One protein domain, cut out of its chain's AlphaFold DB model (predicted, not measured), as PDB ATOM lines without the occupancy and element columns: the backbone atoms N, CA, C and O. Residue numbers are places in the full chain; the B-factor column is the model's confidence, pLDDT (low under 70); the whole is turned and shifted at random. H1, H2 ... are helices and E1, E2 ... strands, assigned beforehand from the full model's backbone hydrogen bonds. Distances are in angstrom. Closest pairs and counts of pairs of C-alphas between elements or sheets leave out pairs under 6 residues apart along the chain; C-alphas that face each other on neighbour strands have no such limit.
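Overview. This is residues 6 to 27 and 39 to 97 of the 97 residues of the protein "Chemotaxis protein CheX" of Egibacter rhizosphaerae (UniProt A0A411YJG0). A long strand hairpin, E1 and E2, has H3 packed on it; H2 crosses H3, and H1 reaches from H3's last turns to H2. The printed part has 81 residues, with named elements in the order H1, E1, E2, H2, H3; the sheet E1 - E2 is antiparallel. The class is mixed; the whole is compact, radius of gyration of the C-alphas 12.8 A, spanning 42 by 26 by 20 A.

Arrangement. H1, residues 6 to 20, touches H3, residues 80 to 96, with residues 11 to 15 alone, at a steep tilt of 46 degrees, closest C-alphas Ile 11 and Val 94, 6.6 A. E1, residues 39 to 46, and E2, residues 52 to 59, form a hairpin; N 40 and O 58 are 2.9 A apart, within hydrogen-bond range. The closest C-alphas of E1 and H3 are Gly 42 and Gly 88, 5.6 A. H2, residues 60 to 71, touches H3's residues 82 to 87 alone, about perpendicular at 80 degrees, closest C-alphas Thr 67 and Gly 86, 5.0 A. Every O i to N i+4 pair in H1, H2 and H3 is within range.

Along the chain. H1 begins at C-alpha 6 (42.035, 105.926, 31.447); H3, 24.0 A long, ends at C-alpha 96 (41.527, 90.522, 26.092).

Size, cuts and confidence. Residues 28 to 38 are not printed; C-alphas 27 and 39 are 17.6 A apart. No printed residue is under pLDDT 70.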
ATOM      1  N   LEU A   6      43.033 105.459  32.411       83.50
ATOM      2  CA  LEU A   6      42.035 105.926  31.447       83.50
ATOM      3  C   LEU A   6      41.671 104.813  30.464       83.50
ATOM      4  O   LEU A   6      40.485 104.573  30.273       83.50
ATOM      5  N   ASP A   7      42.668 104.071  29.971       88.12
ATOM      6  CA  ASP A   7      42.438 102.919  29.089       88.12
ATOM      7  C   ASP A   7      41.549 101.874  29.782       88.12
ATOM      8  O   ASP A   7      40.556 101.422  29.224       88.12
ATOM      9  N   LEU A   8      41.836 101.558  31.053       86.31
ATOM     10  CA  LEU A   8      41.011 100.625  31.829       86.31
ATOM     11  C   LEU A   8      39.571 101.119  32.013       86.31
ATOM     12  O   LEU A   8      38.645 100.316  31.984       86.31
ATOM     13  N   ARG A   9      39.356 102.426  32.206       88.50
ATOM     14  CA  ARG A   9      37.999 102.983  32.318       88.50
ATOM     15  C   ARG A   9      37.234 102.841  31.010       88.50
ATOM     16  O   ARG A   9      36.071 102.454  31.048       88.50
ATOM     17  N   GLU A  10      37.872 103.150  29.888       90.38
ATOM     18  CA  GLU A  10      37.257 103.036  28.565       90.38
ATOM     19  C   GLU A  10      36.876 101.587  28.255       90.38
ATOM     20  O   GLU A  10      35.718 101.337  27.929       90.38
ATOM     21  N   ILE A  11      37.788 100.636  28.488       91.62
ATOM     22  CA  ILE A  11      37.523  99.199  28.320       91.62
ATOM     23  C   ILE A  11      36.347  98.757  29.199       91.62
ATOM     24  O   ILE A  11      35.415  98.117  28.719       91.62
ATOM     25  N   MET A  12      36.342  99.129  30.484       91.81
ATOM     26  CA  MET A  12      35.252  98.758  31.394       91.81
ATOM     27  C   MET A  12      33.905  99.326  30.937       91.81
ATOM     28  O   MET A  12      32.903  98.612  30.960       91.81
ATOM     29  N   HIS A  13      33.872 100.585  30.494       92.25
ATOM     30  CA  HIS A  13      32.663 101.194  29.943       92.25
ATOM     31  C   HIS A  13      32.189 100.489  28.673       92.25
ATOM     32  O   HIS A  13      30.997 100.226  28.547       92.25
ATOM     33  N   GLU A  14      33.093 100.175  27.745       92.12
ATOM     34  CA  GLU A  14      32.757  99.489  26.499       92.12
ATOM     35  C   GLU A  14      32.200  98.091  26.764       92.12
ATOM     36  O   GLU A  14      31.148  97.742  26.231       92.12
ATOM     37  N   VAL A  15      32.844  97.312  27.634       92.31
ATOM     38  CA  VAL A  15      32.409  95.946  27.936       92.31
ATOM     39  C   VAL A  15      31.055  95.943  28.641       92.31
ATOM     40  O   VAL A  15      30.157  95.219  28.212       92.31
ATOM     41  N   PHE A  16      30.861  96.766  29.676       92.06
ATOM     42  CA  PHE A  16      29.592  96.793  30.412       92.06
ATOM     43  C   PHE A  16      28.451  97.378  29.577       92.06
ATOM     44  O   PHE A  16      27.354  96.820  29.563       92.06
ATOM     45  N   GLN A  17      28.698  98.446  28.819       92.81
ATOM     46  CA  GLN A  17      27.664  99.037  27.975       92.81
ATOM     47  C   GLN A  17      27.360  98.164  26.753       92.81
ATOM     48  O   GLN A  17      26.198  97.990  26.394       92.81
ATOM     49  N   GLY A  18      28.390  97.628  26.100       88.00
ATOM     50  CA  GLY A  18      28.269  96.860  24.864       88.00
ATOM     51  C   GLY A  18      27.772  95.434  25.082       88.00
ATOM     52  O   GLY A  18      26.921  94.973  24.326       88.00
ATOM     53  N   SER A  19      28.268  94.753  26.119       85.62
ATOM     54  CA  SER A  19      27.944  93.342  26.380       85.62
ATOM     55  C   SER A  19      26.753  93.175  27.319       85.62
ATOM     56  O   SER A  19      25.981  92.236  27.155       85.62
ATOM     57  N   LEU A  20      26.590  94.080  28.293       90.50
ATOM     58  CA  LEU A  20      25.569  93.957  29.342       90.50
ATOM     59  C   LEU A  20      24.470  95.026  29.244       90.50
ATOM     60  O   LEU A  20      23.457  94.926  29.929       90.50
ATOM     61  N   GLY A  21      24.647  96.067  28.422       91.94
ATOM     62  CA  GLY A  21      23.725  97.208  28.383       91.94
ATOM     63  C   GLY A  21      23.715  98.030  29.678       91.94
ATOM     64  O   GLY A  21      22.752  98.755  29.933       91.94
ATOM     65  N   LEU A  22      24.755  97.898  30.509       90.75
ATOM     66  CA  LEU A  22      24.872  98.565  31.799       90.75
ATOM     67  C   LEU A  22      25.734  99.823  31.684       90.75
ATOM     68  O   LEU A  22      26.918  99.765  31.352       90.75
ATOM     69  N   GLY A  23      25.146 100.960  32.054       90.94
ATOM     70  CA  GLY A  23      25.883 102.203  32.226       90.94
ATOM     71  C   GLY A  23      26.710 102.160  33.509       90.94
ATOM     72  O   GLY A  23      26.159 101.993  34.595       90.94
ATOM     73  N   LEU A  24      28.024 102.330  33.384       88.38
ATOM     74  CA  LEU A  24      28.911 102.516  34.530       88.38
ATOM     75  C   LEU A  24      29.054 104.000  34.868       88.38
ATOM     76  O   LEU A  24      29.057 104.852  33.985       88.38
ATOM     77  N   GLU A  25      29.237 104.301  36.149       87.06
ATOM     78  CA  GLU A  25      29.649 105.621  36.620       87.06
ATOM     79  C   GLU A  25      30.884 105.472  37.506       87.06
ATOM     80  O   GLU A  25      30.944 104.613  38.388       87.06
ATOM     81  N   VAL A  26      31.894 106.311  37.271       84.12
ATOM     82  CA  VAL A  26      33.108 106.301  38.089       84.12
ATOM     83  C   VAL A  26      32.809 107.000  39.409       84.12
ATOM     84  O   VAL A  26      32.547 108.204  39.437       84.12
ATOM     85  N   ALA A  27      32.887 106.249  40.507       82.94
ATOM     86  CA  ALA A  27      32.754 106.819  41.838       82.94
ATOM     87  C   ALA A  27      33.865 107.866  42.097       82.94
ATOM     88  O   ALA A  27      35.023 107.638  41.729       82.94
ATOM     89  N   VAL A  39      31.700  89.538  47.948       91.06
ATOM     90  CA  VAL A  39      32.208  89.887  46.619       91.06
ATOM     91  C   VAL A  39      32.537  88.644  45.815       91.06
ATOM     92  O   VAL A  39      32.883  87.601  46.374       91.06
ATOM     93  N   VAL A  40      32.476  88.786  44.499       93.94
ATOM     94  CA  VAL A  40      33.008  87.815  43.546       93.94
ATOM     95  C   VAL A  40      34.136  88.493  42.786       93.94
ATOM     96  O   VAL A  40      33.993  89.634  42.344       93.94
ATOM     97  N   ALA A  41      35.269  87.801  42.675       93.62
ATOM     98  CA  ALA A  41      36.431  88.302  41.963       93.62
ATOM     99  C   ALA A  41      36.814  87.349  40.831       93.62
ATOM    100  O   ALA A  41      36.958  86.146  41.050       93.62
ATOM    101  N   GLY A  42      37.005  87.909  39.642       94.50
ATOM    102  CA  GLY A  42      37.605  87.234  38.498       94.50
ATOM    103  C   GLY A  42      38.976  87.832  38.213       94.50
ATOM    104  O   GLY A  42      39.192  89.030  38.409       94.50
ATOM    105  N   GLY A  43      39.924  86.998  37.788       95.12
ATOM    106  CA  GLY A  43      41.284  87.443  37.499       95.12
ATOM    107  C   GLY A  43      41.883  86.756  36.281       95.12
ATOM    108  O   GLY A  43      41.811  85.535  36.160       95.12
ATOM    109  N   VAL A  44      42.534  87.535  35.421       93.06
ATOM    110  CA  VAL A  44      43.306  87.033  34.277       93.06
ATOM    111  C   VAL A  44      44.740  87.534  34.341       93.06
ATOM    112  O   VAL A  44      45.006  88.671  34.732       93.06
ATOM    113  N   HIS A  45      45.675  86.671  33.954       93.31
ATOM    114  CA  HIS A  45      47.097  86.991  33.900       93.31
ATOM    115  C   HIS A  45      47.536  87.153  32.448       93.31
ATOM    116  O   HIS A  45      47.369  86.248  31.632       93.31
ATOM    117  N   ILE A  46      48.143  88.295  32.145       89.38
ATOM    118  CA  ILE A  46      48.690  88.619  30.831       89.38
ATOM    119  C   ILE A  46      50.196  88.389  30.895       89.38
ATOM    120  O   ILE A  46      50.892  88.978  31.725       89.38
ATOM    121  N   THR A  47      50.706  87.533  30.010       91.31
ATOM    122  CA  THR A  47      52.134  87.198  29.934       91.31
ATOM    123  C   THR A  47      52.671  87.446  28.524       91.31
ATOM    124  O   THR A  47      51.987  87.211  27.530       91.31
ATOM    125  N   GLY A  48      53.903  87.948  28.419       89.81
ATOM    126  CA  GLY A  48      54.566  88.217  27.143       89.81
ATOM    127  C   GLY A  48      55.716  89.211  27.295       89.81
ATOM    128  O   GLY A  48      56.496  89.131  28.244       89.81
ATOM    129  N   ALA A  49      55.799  90.178  26.375       89.62
ATOM    130  CA  ALA A  49      56.775  91.274  26.443       89.62
ATOM    131  C   ALA A  49      56.643  92.130  27.721       89.62
ATOM    132  O   ALA A  49      57.576  92.830  28.103       89.62
ATOM    133  N   TRP A  50      55.485  92.062  28.375       88.94
ATOM    134  CA  TRP A  50      55.205  92.601  29.698       88.94
ATOM    135  C   TRP A  50      54.361  91.584  30.481       88.94
ATOM    136  O   TRP A  50      53.863  90.614  29.907       88.94
ATOM    137  N   GLN A  51      54.265  91.773  31.795       90.25
ATOM    138  CA  GLN A  51      53.559  90.877  32.711       90.25
ATOM    139  C   GLN A  51      52.552  91.698  33.510       90.25
ATOM    140  O   GLN A  51      52.922  92.746  34.046       90.25
ATOM    141  N   ALA A  52      51.312  91.230  33.605       88.94
ATOM    142  CA  ALA A  52      50.277  91.890  34.390       88.94
ATOM    143  C   ALA A  52      49.165  90.941  34.827       88.94
ATOM    144  O   ALA A  52      49.058  89.812  34.351       88.94
ATOM    145  N   ALA A  53      48.328  91.442  35.729       91.38
ATOM    146  CA  ALA A  53      47.079  90.822  36.121       91.38
ATOM    147  C   ALA A  53      45.961  91.865  36.043       91.38
ATOM    148  O   ALA A  53      46.147  93.003  36.481       91.38
ATOM    149  N   VAL A  54      44.814  91.465  35.503       89.81
ATOM    150  CA  VAL A  54      43.566  92.228  35.562       89.81
ATOM    151  C   VAL A  54      42.653  91.496  36.529       89.81
ATOM    152  O   VAL A  54      42.441  90.296  36.377       89.81
ATOM    153  N   VAL A  55      42.154  92.209  37.539       92.38
ATOM    154  CA  VAL A  55      41.228  91.672  38.537       92.38
ATOM    155  C   VAL A  55      39.994  92.555  38.565       92.38
ATOM    156  O   VAL A  55      40.105  93.770  38.737       92.38
ATOM    157  N   ILE A  56      38.831  91.936  38.410       91.25
ATOM    158  CA  ILE A  56      37.534  92.588  38.554       91.25
ATOM    159  C   ILE A  56      36.905  92.053  39.825       91.25
ATOM    160  O   ILE A  56      36.787  90.843  39.996       91.25
ATOM    161  N   THR A  57      36.484  92.963  40.696       92.00
ATOM    162  CA  THR A  57      35.767  92.637  41.926       92.00
ATOM    163  C   THR A  57      34.404  93.301  41.871       92.00
ATOM    164  O   THR A  57      34.318  94.521  41.737       92.00
ATOM    165  N   LEU A  58      33.351  92.501  41.991       91.81
ATOM    166  CA  LEU A  58      31.968  92.964  42.018       91.81
ATOM    167  C   LEU A  58      31.341  92.561  43.349       91.81
ATOM    168  O   LEU A  58      31.682  91.511  43.905       91.81
ATOM    169  N   ASP A  59      30.398  93.359  43.851       92.38
ATOM    170  CA  ASP A  59      29.486  92.827  44.860       92.38
ATOM    171  C   ASP A  59      28.705  91.640  44.270       92.38
ATOM    172  O   ASP A  59      28.512  91.526  43.054       92.38
ATOM    173  N   ARG A  60      28.270  90.711  45.129       93.00
ATOM    174  CA  ARG A  60      27.567  89.510  44.656       93.00
ATOM    175  C   ARG A  60      26.291  89.854  43.877       93.00
ATOM    176  O   ARG A  60      25.927  89.108  42.980       93.00
ATOM    177  N   ALA A  61      25.617  90.956  44.204       93.00
ATOM    178  CA  ALA A  61      24.375  91.342  43.538       93.00
ATOM    179  C   ALA A  61      24.609  91.759  42.075       93.00
ATOM    180  O   ALA A  61      23.902  91.296  41.183       93.00
ATOM    181  N   LEU A  62      25.628  92.576  41.822       93.00
ATOM    182  CA  LEU A  62      26.060  93.004  40.499       93.00
ATOM    183  C   LEU A  62      26.677  91.845  39.721       93.00
ATOM    184  O   LEU A  62      26.443  91.741  38.523       93.00
ATOM    185  N   ALA A  63      27.408  90.949  40.390       95.25
ATOM    186  CA  ALA A  63      27.918  89.730  39.769       95.25
ATOM    187  C   ALA A  63      26.772  88.846  39.240       95.25
ATOM    188  O   ALA A  63      26.780  88.478  38.070       95.25
ATOM    189  N   LEU A  64      25.743  88.589  40.058       96.50
ATOM    190  CA  LEU A  64      24.543  87.853  39.634       96.50
ATOM    191  C   LEU A  64      23.798  88.567  38.505       96.50
ATOM    192  O   LEU A  64      23.359  87.924  37.558       96.50
ATOM    193  N   GLN A  65      23.662  89.893  38.585       96.06
ATOM    194  CA  GLN A  65      23.015  90.673  37.534       96.06
ATOM    195  C   GLN A  65      23.783  90.593  36.210       96.06
ATOM    196  O   GLN A  65      23.169  90.372  35.170       96.06
ATOM    197  N   ALA A  66      25.106  90.759  36.239       95.44
ATOM    198  CA  ALA A  66      25.952  90.678  35.055       95.44
ATOM    199  C   ALA A  66      25.879  89.283  34.422       95.44
ATOM    200  O   ALA A  66      25.605  89.176  33.229       95.44
ATOM    201  N   THR A  67      26.025  88.222  35.223       96.75
ATOM    202  CA  THR A  67      25.889  86.839  34.748       96.75
ATOM    203  C   THR A  67      24.492  86.568  34.186       96.75
ATOM    204  O   THR A  67      24.377  86.037  33.084       96.75
ATOM    205  N   GLY A  68      23.425  86.989  34.872       97.06
ATOM    206  CA  GLY A  68      22.049  86.828  34.387       97.06
ATOM    207  C   GLY A  68      21.815  87.530  33.047       97.06
ATOM    208  O   GLY A  68      21.211  86.958  32.145       97.06
ATOM    209  N   LEU A  69      22.374  88.729  32.850       96.12
ATOM    210  CA  LEU A  69      22.317  89.429  31.561       96.12
ATOM    211  C   LEU A  69      23.053  88.670  30.448       96.12
ATOM    212  O   LEU A  69      22.545  88.610  29.329       96.12
ATOM    213  N   MET A  70      24.207  88.066  30.749       94.00
ATOM    214  CA  MET A  70      24.965  87.245  29.792       94.00
ATOM    215  C   MET A  70      24.206  85.973  29.396       94.00
ATOM    216  O   MET A  70      24.231  85.586  28.229       94.00
ATOM    217  N   LEU A  71      23.518  85.345  30.351       95.62
ATOM    218  CA  LEU A  71      22.755  84.108  30.148       95.62
ATOM    219  C   LEU A  71      21.311  84.344  29.683       95.62
ATOM    220  O   LEU A  71      20.642  83.410  29.253       95.62
ATOM    221  N   GLN A  72      20.849  85.597  29.703       95.44
ATOM    222  CA  GLN A  72      19.456  85.985  29.460       95.44
ATOM    223  C   GLN A  72      18.469  85.382  30.477       95.44
ATOM    224  O   GLN A  72      17.336  85.036  30.136       95.44
ATOM    225  N   GLU A  73      18.895  85.305  31.735       96.56
ATOM    226  CA  GLU A  73      18.148  84.757  32.868       96.56
ATOM    227  C   GLU A  73      17.949  85.806  33.969       96.56
ATOM    228  O   GLU A  73      18.565  86.879  33.971       96.56
ATOM    229  N   LEU A  74      17.052  85.514  34.915       97.00
ATOM    230  CA  LEU A  74      16.872  86.370  36.081       97.00
ATOM    231  C   LEU A  74      18.019  86.147  37.082       97.00
ATOM    232  O   LEU A  74      18.480  85.016  37.235       97.00
ATOM    233  N   PRO A  75      18.475  87.184  37.809       95.81
ATOM    234  CA  PRO A  75      19.577  87.049  38.766       95.81
ATOM    235  C   PRO A  75      19.344  85.994  39.857       95.81
ATOM    236  O   PRO A  75      20.305  85.451  40.394       95.81
ATOM    237  N   GLU A  76      18.087  85.723  40.220       96.38
ATOM    238  CA  GLU A  76      17.712  84.678  41.178       96.38
ATOM    239  C   GLU A  76      17.826  83.243  40.640       96.38
ATOM    240  O   GLU A  76      17.901  82.316  41.448       96.38
ATOM    241  N   ASP A  77      17.852  83.070  39.317       97.69
ATOM    242  CA  ASP A  77      17.959  81.766  38.654       97.69
ATOM    243  C   ASP A  77      19.426  81.374  38.384       97.69
ATOM    244  O   ASP A  77      19.720  80.197  38.180       97.69
ATOM    245  N   VAL A  78      20.353  82.337  38.469       97.88
ATOM    246  CA  VAL A  78      21.796  82.131  38.278       97.88
ATOM    247  C   VAL A  78      22.364  81.229  39.378       97.88
ATOM    248  O   VAL A  78      22.329  81.564  40.570       97.88
ATOM    249  N   THR A  79      22.948  80.099  38.981       97.62
ATOM    250  CA  THR A  79      23.618  79.184  39.911       97.62
ATOM    251  C   THR A  79      25.031  79.659  40.267       97.62
ATOM    252  O   THR A  79      25.590  80.562  39.647       97.62
ATOM    253  N   ASP A  80      25.656  79.049  41.278       96.06
ATOM    254  CA  ASP A  80      27.051  79.373  41.612       96.06
ATOM    255  C   ASP A  80      28.044  78.920  40.513       96.06
ATOM    256  O   ASP A  80      29.121  79.507  40.396       96.06
ATOM    257  N   GLU A  81      27.698  77.907  39.704       97.19
ATOM    258  CA  GLU A  81      28.494  77.473  38.542       97.19
ATOM    259  C   GLU A  81      28.396  78.504  37.413       97.19
ATOM    260  O   GLU A  81      29.420  78.995  36.942       97.19
ATOM    261  N   ASP A  82      27.178  78.948  37.096       97.69
ATOM    262  CA  ASP A  82      26.934  80.041  36.149       97.69
ATOM    263  C   ASP A  82      27.658  81.323  36.569       97.69
ATOM    264  O   ASP A  82      28.244  82.033  35.753       97.69
ATOM    265  N   LEU A  83      27.640  81.630  37.869       96.94
ATOM    266  CA  LEU A  83      28.332  82.783  38.429       96.94
ATOM    267  C   LEU A  83      29.852  82.666  38.261       96.94
ATOM    268  O   LEU A  83      30.503  83.660  37.939       96.94
ATOM    269  N   HIS A  84      30.422  81.478  38.470       95.56
ATOM    270  CA  HIS A  84      31.845  81.228  38.246       95.56
ATOM    271  C   HIS A  84      32.224  81.436  36.776       95.56
ATOM    272  O   HIS A  84      33.155  82.193  36.485       95.56
ATOM    273  N   ASP A  85      31.468  80.826  35.865       96.12
ATOM    274  CA  ASP A  85      31.725  80.880  34.428       96.12
ATOM    275  C   ASP A  85      31.500  82.286  33.865       96.12
ATOM    276  O   ASP A  85      32.360  82.819  33.162       96.12
ATOM    277  N   GLY A  86      30.398  82.941  34.236       95.62
ATOM    278  CA  GLY A  86      30.065  84.294  33.790       95.62
ATOM    279  C   GLY A  86      31.100  85.333  34.221       95.62
ATOM    280  O   GLY A  86      31.511  86.167  33.418       95.62
ATOM    281  N   ILE A  87      31.596  85.255  35.461       96.12
ATOM    282  CA  ILE A  87      32.651  86.163  35.937       96.12
ATOM    283  C   ILE A  87      34.000  85.838  35.296       96.12
ATOM    284  O   ILE A  87      34.765  86.759  34.991       96.12
ATOM    285  N   GLY A  88      34.293  84.560  35.051       94.88
ATOM    286  CA  GLY A  88      35.466  84.143  34.287       94.88
ATOM    287  C   GLY A  88      35.458  84.731  32.877       94.88
ATOM    288  O   GLY A  88      36.429  85.369  32.468       94.88
ATOM    289  N   GLU A  89      34.340  84.595  32.170       94.88
ATOM    290  CA  GLU A  89      34.176  85.094  30.808       94.88
ATOM    291  C   GLU A  89      34.199  86.624  30.750       94.88
ATOM    292  O   GLU A  89      34.940  87.195  29.951       94.88
ATOM    293  N   LEU A  90      33.495  87.313  31.654       94.50
ATOM    294  CA  LEU A  90      33.549  88.773  31.747       94.50
ATOM    295  C   LEU A  90      34.988  89.269  31.961       94.50
ATOM    296  O   LEU A  90      35.424  90.227  31.322       94.50
ATOM    297  N   THR A  91      35.747  88.598  32.831       94.38
ATOM    298  CA  THR A  91      37.149  88.958  33.087       94.38
ATOM    299  C   THR A  91      38.037  88.675  31.875       94.38
ATOM    300  O   THR A  91      38.922  89.480  31.574       94.38
ATOM    301  N   ASN A  92      37.793  87.583  31.146       92.31
ATOM    302  CA  ASN A  92      38.487  87.287  29.890       92.31
ATOM    303  C   ASN A  92      38.229  88.362  28.830       92.31
ATOM    304  O   ASN A  92      39.181  88.815  28.196       92.31
ATOM    305  N   VAL A  93      36.980  88.806  28.668       92.31
ATOM    306  CA  VAL A  93      36.620  89.866  27.715       92.31
ATOM    307  C   VAL A  93      37.330  91.175  28.068       92.31
ATOM    308  O   VAL A  93      37.979  91.770  27.208       92.31
ATOM    309  N   VAL A  94      37.293  91.592  29.338       91.50
ATOM    310  CA  VAL A  94      37.984  92.812  29.792       91.50
ATOM    311  C   VAL A  94      39.501  92.711  29.624       91.50
ATOM    312  O   VAL A  94      40.129  93.674  29.203       91.50
ATOM    313  N   GLY A  95      40.117  91.574  29.953       87.62
ATOM    314  CA  GLY A  95      41.571  91.417  29.843       87.62
ATOM    315  C   GLY A  95      42.086  91.151  28.426       87.62
ATOM    316  O   GLY A  95      43.296  91.224  28.207       87.62
ATOM    317  N   GLY A  96      41.200  90.805  27.490       85.31
ATOM    318  CA  GLY A  96      41.527  90.522  26.092       85.31
ATOM    319  C   GLY A  96      41.308  91.689  25.123       85.31
ATOM    320  O   GLY A  96      41.761  91.586  23.982       85.31
ATOM    321  N   THR A  97      40.625  92.752  25.563       79.44
ATOM    322  CA  THR A  97      40.348  93.974  24.781       79.44
ATOM    323  C   THR A  97      41.527  94.941  24.856       79.44
ATOM    324  O   THR A  97      41.947  95.439  23.786       79.44
TER     325      THR A  97